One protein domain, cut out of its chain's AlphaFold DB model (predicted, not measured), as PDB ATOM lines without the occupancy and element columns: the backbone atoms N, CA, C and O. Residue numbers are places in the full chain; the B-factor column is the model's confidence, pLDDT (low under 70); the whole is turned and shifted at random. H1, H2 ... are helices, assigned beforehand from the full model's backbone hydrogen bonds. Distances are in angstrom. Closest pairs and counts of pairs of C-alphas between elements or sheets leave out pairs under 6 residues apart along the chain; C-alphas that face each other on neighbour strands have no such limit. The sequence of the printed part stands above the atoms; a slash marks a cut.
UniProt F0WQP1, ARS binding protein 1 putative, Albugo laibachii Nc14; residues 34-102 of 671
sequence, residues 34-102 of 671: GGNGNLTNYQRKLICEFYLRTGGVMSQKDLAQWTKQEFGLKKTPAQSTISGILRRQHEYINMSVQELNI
ATOM      1  N   GLY A  34      43.568 -29.091 -30.201       45.47
ATOM      2  CA  GLY A  34      44.695 -28.787 -29.313       45.47
ATOM      3  C   GLY A  34      45.733 -27.847 -29.930       45.47
ATOM      4  O   GLY A  34      46.559 -28.249 -30.751       45.47
ATOM      5  N   GLY A  35      45.693 -26.580 -29.515       47.28
ATOM      6  CA  GLY A  35      46.627 -25.548 -29.947       47.28
ATOM      7  C   GLY A  35      47.965 -25.642 -29.211       47.28
ATOM      8  O   GLY A  35      48.016 -25.845 -27.998       47.28
ATOM      9  N   ASN A  36      49.068 -25.453 -29.939       54.00
ATOM     10  CA  ASN A  36      50.389 -25.250 -29.341       54.00
ATOM     11  C   ASN A  36      50.397 -23.960 -28.499       54.00
ATOM     12  O   ASN A  36      50.456 -22.868 -29.059       54.00
ATOM     13  N   GLY A  37      50.342 -24.109 -27.172       57.84
ATOM     14  CA  GLY A  37      50.911 -23.235 -26.127       57.84
ATOM     15  C   GLY A  37      50.401 -21.796 -25.956       57.84
ATOM     16  O   GLY A  37      50.338 -21.325 -24.825       57.84
ATOM     17  N   ASN A  38      50.027 -21.090 -27.024       73.44
ATOM     18  CA  ASN A  38      49.722 -19.660 -26.983       73.44
ATOM     19  C   ASN A  38      48.216 -19.398 -27.045       73.44
ATOM     20  O   ASN A  38      47.569 -19.690 -28.055       73.44
ATOM     21  N   LEU A  39      47.697 -18.787 -25.977       82.31
ATOM     22  CA  LEU A  39      46.318 -18.311 -25.883       82.31
ATOM     23  C   LEU A  39      46.054 -17.187 -26.899       82.31
ATOM     24  O   LEU A  39      46.899 -16.309 -27.092       82.31
ATOM     25  N   THR A  40      44.885 -17.188 -27.539       84.75
ATOM     26  CA  THR A  40      44.388 -16.025 -28.295       84.75
ATOM     27  C   THR A  40      43.909 -14.931 -27.343       84.75
ATOM     28  O   THR A  40      43.572 -15.206 -26.191       84.75
ATOM     29  N   ASN A  41      43.833 -13.686 -27.812       83.06
ATOM     30  CA  ASN A  41      43.214 -12.596 -27.051       83.06
ATOM     31  C   ASN A  41      41.747 -12.899 -26.687       83.06
ATOM     32  O   ASN A  41      41.318 -12.574 -25.588       83.06
ATOM     33  N   TYR A  42      41.021 -13.624 -27.541       82.75
ATOM     34  CA  TYR A  42      39.686 -14.142 -27.240       82.75
ATOM     35  C   TYR A  42      39.679 -15.102 -26.046       82.75
ATOM     36  O   TYR A  42      38.872 -14.959 -25.134       82.75
ATOM     37  N   GLN A  43      40.616 -16.053 -26.005       87.44
ATOM     38  CA  GLN A  43      40.754 -16.953 -24.859       87.44
ATOM     39  C   GLN A  43      41.140 -16.182 -23.590       87.44
ATOM     40  O   GLN A  43      40.612 -16.472 -22.523       87.44
ATOM     41  N   ARG A  44      42.000 -15.157 -23.700       88.88
ATOM     42  CA  ARG A  44      42.335 -14.252 -22.583       88.88
ATOM     43  C   ARG A  44      41.109 -13.479 -22.078       88.88
ATOM     44  O   ARG A  44      40.915 -13.406 -20.871       88.88
ATOM     45  N   LYS A  45      40.252 -12.981 -22.979       86.75
ATOM     46  CA  LYS A  45      38.976 -12.330 -22.639       86.75
ATOM     47  C   LYS A  45      38.047 -13.271 -21.865       86.75
ATOM     48  O   LYS A  45      37.558 -12.895 -20.806       86.75
ATOM     49  N   LEU A  46      37.873 -14.507 -22.337       87.56
ATOM     50  CA  LEU A  46      37.031 -15.508 -21.670       87.56
ATOM     51  C   LEU A  46      37.530 -15.875 -20.265       87.56
ATOM     52  O   LEU A  46      36.720 -16.068 -19.364       87.56
ATOM     53  N   ILE A  47      38.850 -15.929 -20.056       89.50
ATOM     54  CA  ILE A  47      39.448 -16.128 -18.723       89.50
ATOM     55  C   ILE A  47      39.040 -14.989 -17.779       89.50
ATOM     56  O   ILE A  47      38.629 -15.248 -16.648       89.50
ATOM     57  N   CYS A  48      39.109 -13.740 -18.244       87.88
ATOM     58  CA  CYS A  48      38.706 -12.572 -17.463       87.88
ATOM     59  C   CYS A  48      37.201 -12.559 -17.152       87.88
ATOM     60  O   CYS A  48      36.812 -12.296 -16.018       87.88
ATOM     61  N   GLU A  49      36.350 -12.856 -18.138       86.12
ATOM     62  CA  GLU A  49      34.894 -12.926 -17.953       86.12
ATOM     63  C   GLU A  49      34.498 -14.034 -16.971       86.12
ATOM     64  O   GLU A  49      33.631 -13.830 -16.119       86.12
ATOM     65  N   PHE A  50      35.158 -15.193 -17.047       86.81
ATOM     66  CA  PHE A  50      34.936 -16.292 -16.114       86.81
ATOM     67  C   PHE A  50      35.343 -15.912 -14.687       86.81
ATOM     68  O   PHE A  50      34.563 -16.105 -13.757       86.81
ATOM     69  N   TYR A  51      36.513 -15.291 -14.516       87.62
ATOM     70  CA  TYR A  51      36.979 -14.818 -13.212       87.62
ATOM     71  C   TYR A  51      36.014 -13.801 -12.576       87.62
ATOM     72  O   TYR A  51      35.670 -13.931 -11.398       87.62
ATOM     73  N   LEU A  52      35.492 -12.848 -13.362       84.50
ATOM     74  CA  LEU A  52      34.469 -11.901 -12.897       84.50
ATOM     75  C   LEU A  52      33.167 -12.597 -12.506       84.50
ATOM     76  O   LEU A  52      32.598 -12.286 -11.464       84.50
ATOM     77  N   ARG A  53      32.708 -13.562 -13.311       83.38
ATOM     78  CA  ARG A  53      31.482 -14.318 -13.024       83.38
ATOM     79  C   ARG A  53      31.587 -15.114 -11.721       83.38
ATOM     80  O   ARG A  53      30.584 -15.299 -11.045       83.38
ATOM     81  N   THR A  54      32.792 -15.543 -11.350       81.44
ATOM     82  CA  THR A  54      33.071 -16.205 -10.063       81.44
ATOM     83  C   THR A  54      33.262 -15.238  -8.884       81.44
ATOM     84  O   THR A  54      33.662 -15.667  -7.805       81.44
ATOM     85  N   GLY A  55      33.025 -13.934  -9.068       77.12
ATOM     86  CA  GLY A  55      33.187 -12.920  -8.019       77.12
ATOM     87  C   GLY A  55      34.643 -12.620  -7.648       77.12
ATOM     88  O   GLY A  55      34.895 -12.042  -6.598       77.12
ATOM     89  N   GLY A  56      35.614 -13.030  -8.473       78.31
ATOM     90  CA  GLY A  56      37.042 -12.813  -8.217       78.31
ATOM     91  C   GLY A  56      37.637 -13.641  -7.069       78.31
ATOM     92  O   GLY A  56      38.730 -13.333  -6.608       78.31
ATOM     93  N   VAL A  57      36.938 -14.680  -6.600       77.81
ATOM     94  CA  VAL A  57      37.360 -15.490  -5.438       77.81
ATOM     95  C   VAL A  57      38.230 -16.687  -5.845       77.81
ATOM     96  O   VAL A  57      38.937 -17.268  -5.025       77.81
ATOM     97  N   MET A  58      38.203 -17.078  -7.120       82.12
ATOM     98  CA  MET A  58      38.905 -18.273  -7.580       82.12
ATOM     99  C   MET A  58      40.427 -18.083  -7.570       82.12
ATOM    100  O   MET A  58      40.951 -17.102  -8.100       82.12
ATOM    101  N   SER A  59      41.159 -19.059  -7.023       85.50
ATOM    102  CA  SER A  59      42.620 -18.998  -7.008       85.50
ATOM    103  C   SER A  59      43.181 -19.016  -8.434       85.50
ATOM    104  O   SER A  59      42.643 -19.651  -9.343       85.50
ATOM    105  N   GLN A  60      44.315 -18.347  -8.651       86.62
ATOM    106  CA  GLN A  60      44.936 -18.307  -9.979       86.62
ATOM    107  C   GLN A  60      45.414 -19.692 -10.452       86.62
ATOM    108  O   GLN A  60      45.520 -19.931 -11.655       86.62
ATOM    109  N   LYS A  61      45.673 -20.615  -9.514       86.62
ATOM    110  CA  LYS A  61      46.008 -22.016  -9.799       86.62
ATOM    111  C   LYS A  61      44.787 -22.770 -10.331       86.62
ATOM    112  O   LYS A  61      44.898 -23.458 -11.346       86.62
ATOM    113  N   ASP A  62      43.629 -22.569  -9.712       87.19
ATOM    114  CA  ASP A  62      42.372 -23.186 -10.145       87.19
ATOM    115  C   ASP A  62      41.892 -22.586 -11.470       87.19
ATOM    116  O   ASP A  62      41.485 -23.318 -12.370       87.19
ATOM    117  N   LEU A  63      42.071 -21.274 -11.664       89.19
ATOM    118  CA  LEU A  63      41.807 -20.605 -12.939       89.19
ATOM    119  C   LEU A  63      42.704 -21.141 -14.066       89.19
ATOM    120  O   LEU A  63      42.238 -21.332 -15.190       89.19
ATOM    121  N   ALA A  64      43.980 -21.427 -13.787       88.44
ATOM    122  CA  ALA A  64      44.884 -22.048 -14.755       88.44
ATOM    123  C   ALA A  64      44.431 -23.469 -15.130       88.44
ATOM    124  O   ALA A  64      44.499 -23.866 -16.298       88.44
ATOM    125  N   GLN A  65      43.943 -24.230 -14.150       88.56
ATOM    126  CA  GLN A  65      43.449 -25.587 -14.352       88.56
ATOM    127  C   GLN A  65      42.141 -25.602 -15.151       88.56
ATOM    128  O   GLN A  65      42.028 -26.363 -16.114       88.56
ATOM    129  N   TRP A  66      41.220 -24.690 -14.833       90.12
ATOM    130  CA  TRP A  66      40.020 -24.434 -15.623       90.12
ATOM    131  C   TRP A  66      40.374 -24.048 -17.065       90.12
ATOM    132  O   TRP A  66      39.884 -24.661 -18.008       90.12
ATOM    133  N   THR A  67      41.326 -23.126 -17.255       89.00
ATOM    134  CA  THR A  67      41.789 -22.677 -18.583       89.00
ATOM    135  C   THR A  67      42.308 -23.843 -19.432       89.00
ATOM    136  O   THR A  67      42.054 -23.909 -20.638       89.00
ATOM    137  N   LYS A  68      43.038 -24.785 -18.819       88.81
ATOM    138  CA  LYS A  68      43.516 -25.995 -19.504       88.81
ATOM    139  C   LYS A  68      42.357 -26.873 -19.968       88.81
ATOM    140  O   LYS A  68      42.408 -27.373 -21.092       88.81
ATOM    141  N   GLN A  69      41.364 -27.081 -19.107       87.38
ATOM    142  CA  GLN A  69      40.215 -27.941 -19.380       87.38
ATOM    143  C   GLN A  69      39.292 -27.330 -20.440       87.38
ATOM    144  O   GLN A  69      38.977 -28.001 -21.420       87.38
ATOM    145  N   GLU A  70      38.944 -26.050 -20.301       88.12
ATOM    146  CA  GLU A  70      38.021 -25.344 -21.198       88.12
ATOM    147  C   GLU A  70      38.570 -25.250 -22.632       88.12
ATOM    148  O   GLU A  70      37.849 -25.469 -23.604       88.12
ATOM    149  N   PHE A  71      39.873 -24.977 -22.782       85.44
ATOM    150  CA  PHE A  71      40.505 -24.794 -24.096       85.44
ATOM    151  C   PHE A  71      41.299 -26.007 -24.599       85.44
ATOM    152  O   PHE A  71      41.980 -25.902 -25.622       85.44
ATOM    153  N   GLY A  72      41.257 -27.145 -23.898       82.88
ATOM    154  CA  GLY A  72      41.953 -28.372 -24.306       82.88
ATOM    155  C   GLY A  72      43.468 -28.195 -24.492       82.88
ATOM    156  O   GLY A  72      44.044 -28.685 -25.467       82.88
ATOM    157  N   LEU A  73      44.123 -27.447 -23.597       83.50
ATOM    158  CA  LEU A  73      45.553 -27.142 -23.714       83.50
ATOM    159  C   LEU A  73      46.421 -28.348 -23.328       83.50
ATOM    160  O   LEU A  73      46.164 -29.037 -22.341       83.50
ATOM    161  N   LYS A  74      47.533 -28.547 -24.049       81.12
ATOM    162  CA  LYS A  74      48.518 -29.603 -23.735       81.12
ATOM    163  C   LYS A  74      49.190 -29.407 -22.369       81.12
ATOM    164  O   LYS A  74      49.468 -30.377 -21.672       81.12
ATOM    165  N   LYS A  75      49.456 -28.155 -21.980       84.19
ATOM    166  CA  LYS A  75      50.091 -27.786 -20.704       84.19
ATOM    167  C   LYS A  75      49.203 -26.810 -19.939       84.19
ATOM    168  O   LYS A  75      48.536 -25.980 -20.554       84.19
ATOM    169  N   THR A  76      49.214 -26.910 -18.612       85.31
ATOM    170  CA  THR A  76      48.561 -25.923 -17.744       85.31
ATOM    171  C   THR A  76      49.297 -24.586 -17.889       85.31
ATOM    172  O   THR A  76      50.528 -24.585 -17.813       85.31
ATOM    173  N   PRO A  77      48.598 -23.460 -18.125       86.06
ATOM    174  CA  PRO A  77      49.221 -22.141 -18.103       86.06
ATOM    175  C   PRO A  77      49.931 -21.889 -16.768       86.06
ATOM    176  O   PRO A  77      49.436 -22.290 -15.715       86.06
ATOM    177  N   ALA A  78      51.082 -21.217 -16.798       86.19
ATOM    178  CA  ALA A  78      51.758 -20.807 -15.572       86.19
ATOM    179  C   ALA A  78      50.897 -19.801 -14.792       86.19
ATOM    180  O   ALA A  78      50.186 -18.986 -15.389       86.19
ATOM    181  N   GLN A  79      51.000 -19.817 -13.463       86.38
ATOM    182  CA  GLN A  79      50.273 -18.874 -12.607       86.38
ATOM    183  C   GLN A  79      50.642 -17.413 -12.928       86.38
ATOM    184  O   GLN A  79      49.754 -16.566 -12.994       86.38
ATOM    185  N   SER A  80      51.905 -17.132 -13.272       85.06
ATOM    186  CA  SER A  80      52.349 -15.813 -13.748       85.06
ATOM    187  C   SER A  80      51.635 -15.360 -15.028       85.06
ATOM    188  O   SER A  80      51.290 -14.187 -15.166       85.06
ATOM    189  N   THR A  81      51.342 -16.284 -15.949       85.94
ATOM    190  CA  THR A  81      50.579 -16.004 -17.174       85.94
ATOM    191  C   THR A  81      49.144 -15.604 -16.853       85.94
ATOM    192  O   THR A  81      48.648 -14.633 -17.419       85.94
ATOM    193  N   ILE A  82      48.485 -16.315 -15.933       89.44
ATOM    194  CA  ILE A  82      47.125 -15.985 -15.486       89.44
ATOM    195  C   ILE A  82      47.106 -14.626 -14.780       89.44
ATOM    196  O   ILE A  82      46.303 -13.768 -15.139       89.44
ATOM    197  N   SER A  83      48.052 -14.380 -13.870       88.75
ATOM    198  CA  SER A  83      48.200 -13.079 -13.211       88.75
ATOM    199  C   SER A  83      48.387 -11.941 -14.221       88.75
ATOM    200  O   SER A  83      47.774 -10.883 -14.092       88.75
ATOM    201  N   GLY A  84      49.216 -12.147 -15.251       85.81
ATOM    202  CA  GLY A  84      49.468 -11.153 -16.296       85.81
ATOM    203  C   GLY A  84      48.288 -10.916 -17.246       85.81
ATOM    204  O   GLY A  84      48.199  -9.840 -17.840       85.81
ATOM    205  N   ILE A  85      47.392 -11.898 -17.402       87.88
ATOM    206  CA  ILE A  85      46.128 -11.751 -18.141       87.88
ATOM    207  C   ILE A  85      45.143 -10.920 -17.318       87.88
ATOM    208  O   ILE A  85      44.609  -9.941 -17.832       87.88
ATOM    209  N   LEU A  86      44.969 -11.251 -16.035       87.56
ATOM    210  CA  LEU A  86      44.066 -10.522 -15.138       87.56
ATOM    211  C   LEU A  86      44.501  -9.062 -14.943       87.56
ATOM    212  O   LEU A  86      43.662  -8.169 -14.955       87.56
ATOM    213  N   ARG A  87      45.811  -8.776 -14.876       85.88
ATOM    214  CA  ARG A  87      46.318  -7.389 -14.799       85.88
ATOM    215  C   ARG A  87      45.889  -6.527 -15.993       85.88
ATOM    216  O   ARG A  87      45.702  -5.326 -15.850       85.88
ATOM    217  N   ARG A  88      45.743  -7.138 -17.169       82.19
ATOM    218  CA  ARG A  88      45.373  -6.477 -18.433       82.19
ATOM    219  C   ARG A  88      43.926  -6.749 -18.826       82.19
ATOM    220  O   ARG A  88      43.560  -6.706 -19.994       82.19
ATOM    221  N   GLN A  89      43.089  -7.057 -17.842       81.44
ATOM    222  CA  GLN A  89      41.704  -7.450 -18.049       81.44
ATOM    223  C   GLN A  89      40.896  -6.435 -18.868       81.44
ATOM    224  O   GLN A  89      40.159  -6.838 -19.768       81.44
ATOM    225  N   HIS A  90      41.060  -5.142 -18.586       74.12
ATOM    226  CA  HIS A  90      40.369  -4.064 -19.295       74.12
ATOM    227  C   HIS A  90      40.732  -4.021 -20.791       74.12
ATOM    228  O   HIS A  90      39.855  -3.779 -21.618       74.12
ATOM    229  N   GLU A  91      41.981  -4.345 -21.154       79.38
ATOM    230  CA  GLU A  91      42.435  -4.388 -22.552       79.38
ATOM    231  C   GLU A  91      41.672  -5.449 -23.353       79.38
ATOM    232  O   GLU A  91      41.275  -5.206 -24.486       79.38
ATOM    233  N   TYR A  92      41.455  -6.637 -22.779       78.94
ATOM    234  CA  TYR A  92      40.837  -7.753 -23.502       78.94
ATOM    235  C   TYR A  92      39.323  -7.624 -23.635       78.94
ATOM    236  O   TYR A  92      38.761  -8.076 -24.631       78.94
ATOM    237  N   ILE A  93      38.656  -7.035 -22.642       74.88
ATOM    238  CA  ILE A  93      37.196  -6.878 -22.651       74.88
ATOM    239  C   ILE A  93      36.769  -5.923 -23.774       74.88
ATOM    240  O   ILE A  93      35.812  -6.234 -24.490       74.88
ATOM    241  N   ASN A  94      37.541  -4.853 -23.985       70.44
ATOM    242  CA  ASN A  94      37.241  -3.765 -24.922       70.44
ATOM    243  C   ASN A  94      37.849  -3.953 -26.325       70.44
ATOM    244  O   ASN A  94      37.727  -3.081 -27.179       70.44
ATOM    245  N   MET A  95      38.511  -5.084 -26.566       69.75
ATOM    246  CA  MET A  95      39.217  -5.367 -27.814       69.75
ATOM    247  C   MET A  95      38.252  -5.706 -28.963       69.75
ATOM    248  O   MET A  95      37.263  -6.421 -28.768       69.75
ATOM    249  N   SER A  96      38.560  -5.231 -30.173       65.62
ATOM    250  CA  SER A  96      37.760  -5.481 -31.381       65.62
ATOM    251  C   SER A  96      37.775  -6.955 -31.813       65.62
ATOM    252  O   SER A  96      38.665  -7.738 -31.462       65.62
ATOM    253  N   VAL A  97      36.799  -7.361 -32.634       65.31
ATOM    254  CA  VAL A  97      36.671  -8.754 -33.108       65.31
ATOM    255  C   VAL A  97      37.902  -9.212 -33.906       65.31
ATOM    256  O   VAL A  97      38.294 -10.377 -33.796       65.31
ATOM    257  N   GLN A  98      38.548  -8.320 -34.671       54.88
ATOM    258  CA  GLN A  98      39.772  -8.660 -35.406       54.88
ATOM    259  C   GLN A  98      40.960  -8.916 -34.461       54.88
ATOM    260  O   GLN A  98      41.694  -9.894 -34.629       54.88
ATOM    261  N   GLU A  99      41.121  -8.095 -33.426       59.09
ATOM    262  CA  GLU A  99      42.234  -8.181 -32.474       59.09
ATOM    263  C   GLU A  99      42.122  -9.384 -31.519       59.09
ATOM    264  O   GLU A  99      43.136  -9.938 -31.073       59.09
ATOM    265  N   LEU A 100      40.901  -9.857 -31.250       74.31
ATOM    266  CA  LEU A 100      40.639 -11.026 -30.405       74.31
ATOM    267  C   LEU A 100      41.185 -12.343 -31.003       74.31
ATOM    268  O   LEU A 100      41.502 -13.281 -30.265       74.31
ATOM    269  N   ASN A 101      41.390 -12.419 -32.321       72.19
ATOM    270  CA  ASN A 101      41.925 -13.616 -32.985       72.19
ATOM    271  C   ASN A 101      43.459 -13.754 -32.889       72.19
ATOM    272  O   ASN A 101      44.018 -14.803 -33.224       72.19
ATOM    273  N   ILE A 102      44.159 -12.729 -32.396       70.44
ATOM    274  CA  ILE A 102      45.624 -12.676 -32.358       70.44
ATOM    275  C   ILE A 102      46.175 -13.493 -31.173       70.44
ATOM    276  O   ILE A 102      45.739 -13.351 -30.029       70.44
TER     277      ILE A 102
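This is residues 34 to 102 of the 671 residues of the protein "ARS binding protein 1 putative" of Albugo laibachii Nc14 (UniProt F0WQP1). Three longer helices, H1, H2 and H3, make a triangle of crossed helices: H2 and H3 meet at a corner near their first residues, and H1 crosses both of them at large angles. The short helix H4 packs on H1, and the very short H5 sits at the first residues of H1, farthest of the helices from the mean of the C-alphas. The printed part has 69 residues, with five named helices in the order H1, H2, H3, H4, H5 along it and no named strand; the class is all helix, with 42 of the 69 residues in the helices. The whole is compact, with a radius of gyration of the C-alphas of 11.3 A, and the C-alphas span 29 by 28 by 18 A along their three main axes.

H1, residues 41 to 53, is the hub, the helix that touches most other helices, four of them. It only just touches H2, residues 60 to 70, with 3 pairs of C-alphas within 8 A, and does so with its residues 47 to 51 alone. The closest C-alphas of H1 and H2 are those of Ile 47 and Thr 67, 7.0 A apart. These two helices stand at a steep tilt of 59 degrees and run opposite ways. H1 also only just touches H3, residues 79 to 87, with 3 such pairs, and with its residues 44 to 48 alone. The closest C-alphas there are those of Cys 48 and Leu 86, 6.2 A apart, and the two lines are about perpendicular, at 82 degrees. H2 and H3 touch, with 7 pairs of C-alphas within 8 A; the closest are those of Gln 60 and Gln 79, 6.0 A apart. Their lines are about perpendicular, at 88 degrees. The helices that touch and have a tilt are mostly crossed, with no pair of the three at a shallow tilt. H4, residues 89 to 93, touches H1 with 9 pairs of C-alphas within 8 A, the closest being those of Lys 45 and Tyr 92, 5.0 A apart. H3 and H4 meet only through their link. H5, residues 97 to 100, only just touches H1, with 3 pairs, and with residues 41 to 42 of H1 alone; the closest C-alphas are those of Asn 41 and Leu 100, 4.5 A apart. H4 and H5 are close but not clearly touching, with the C-alphas of Tyr 92 and Leu 100 the closest, 7.6 A apart. H2 is apart from H4 and from H5, and H3 is apart from H5. In H1, H2, H3 and H4 every O i to N i+4 pair is within hydrogen-bond range; H5 is too short for such a pair, and its one O i to N i+3 pair is not within range.

Residues 34 to 40 come before H1, which begins with C-alpha 41 at (43.214, -12.596, -27.051) and measures 18.4 A from first to last C-alpha. H2, from Gln 60 to Glu 70, measures 14.9 A. H3 begins at C-alpha 79, at (50.273, -18.874, -12.607), and measures 12.3 A. H4, from Gln 89 to Ile 93, measures 6.5 A. H5 measures 5.3 A and ends at C-alpha 100, at (40.639, -11.026, -30.405).

The two C-alphas farthest apart are those of Val 57 and Gln 98, at 30.8 A, while the first and last printed C-alphas, of Gly 34 and Ile 102, are 16.4 A apart. The printed part has no cut. The links from H3 to H4 and from H4 to H5 are tight, those from H1 to H2 and from H2 to H3 are short, and there is no long link. The mean pLDDT of the printed part is 80.4, and the model's confidence is low, under 70, at residues 34 to 37 and 95 to 99.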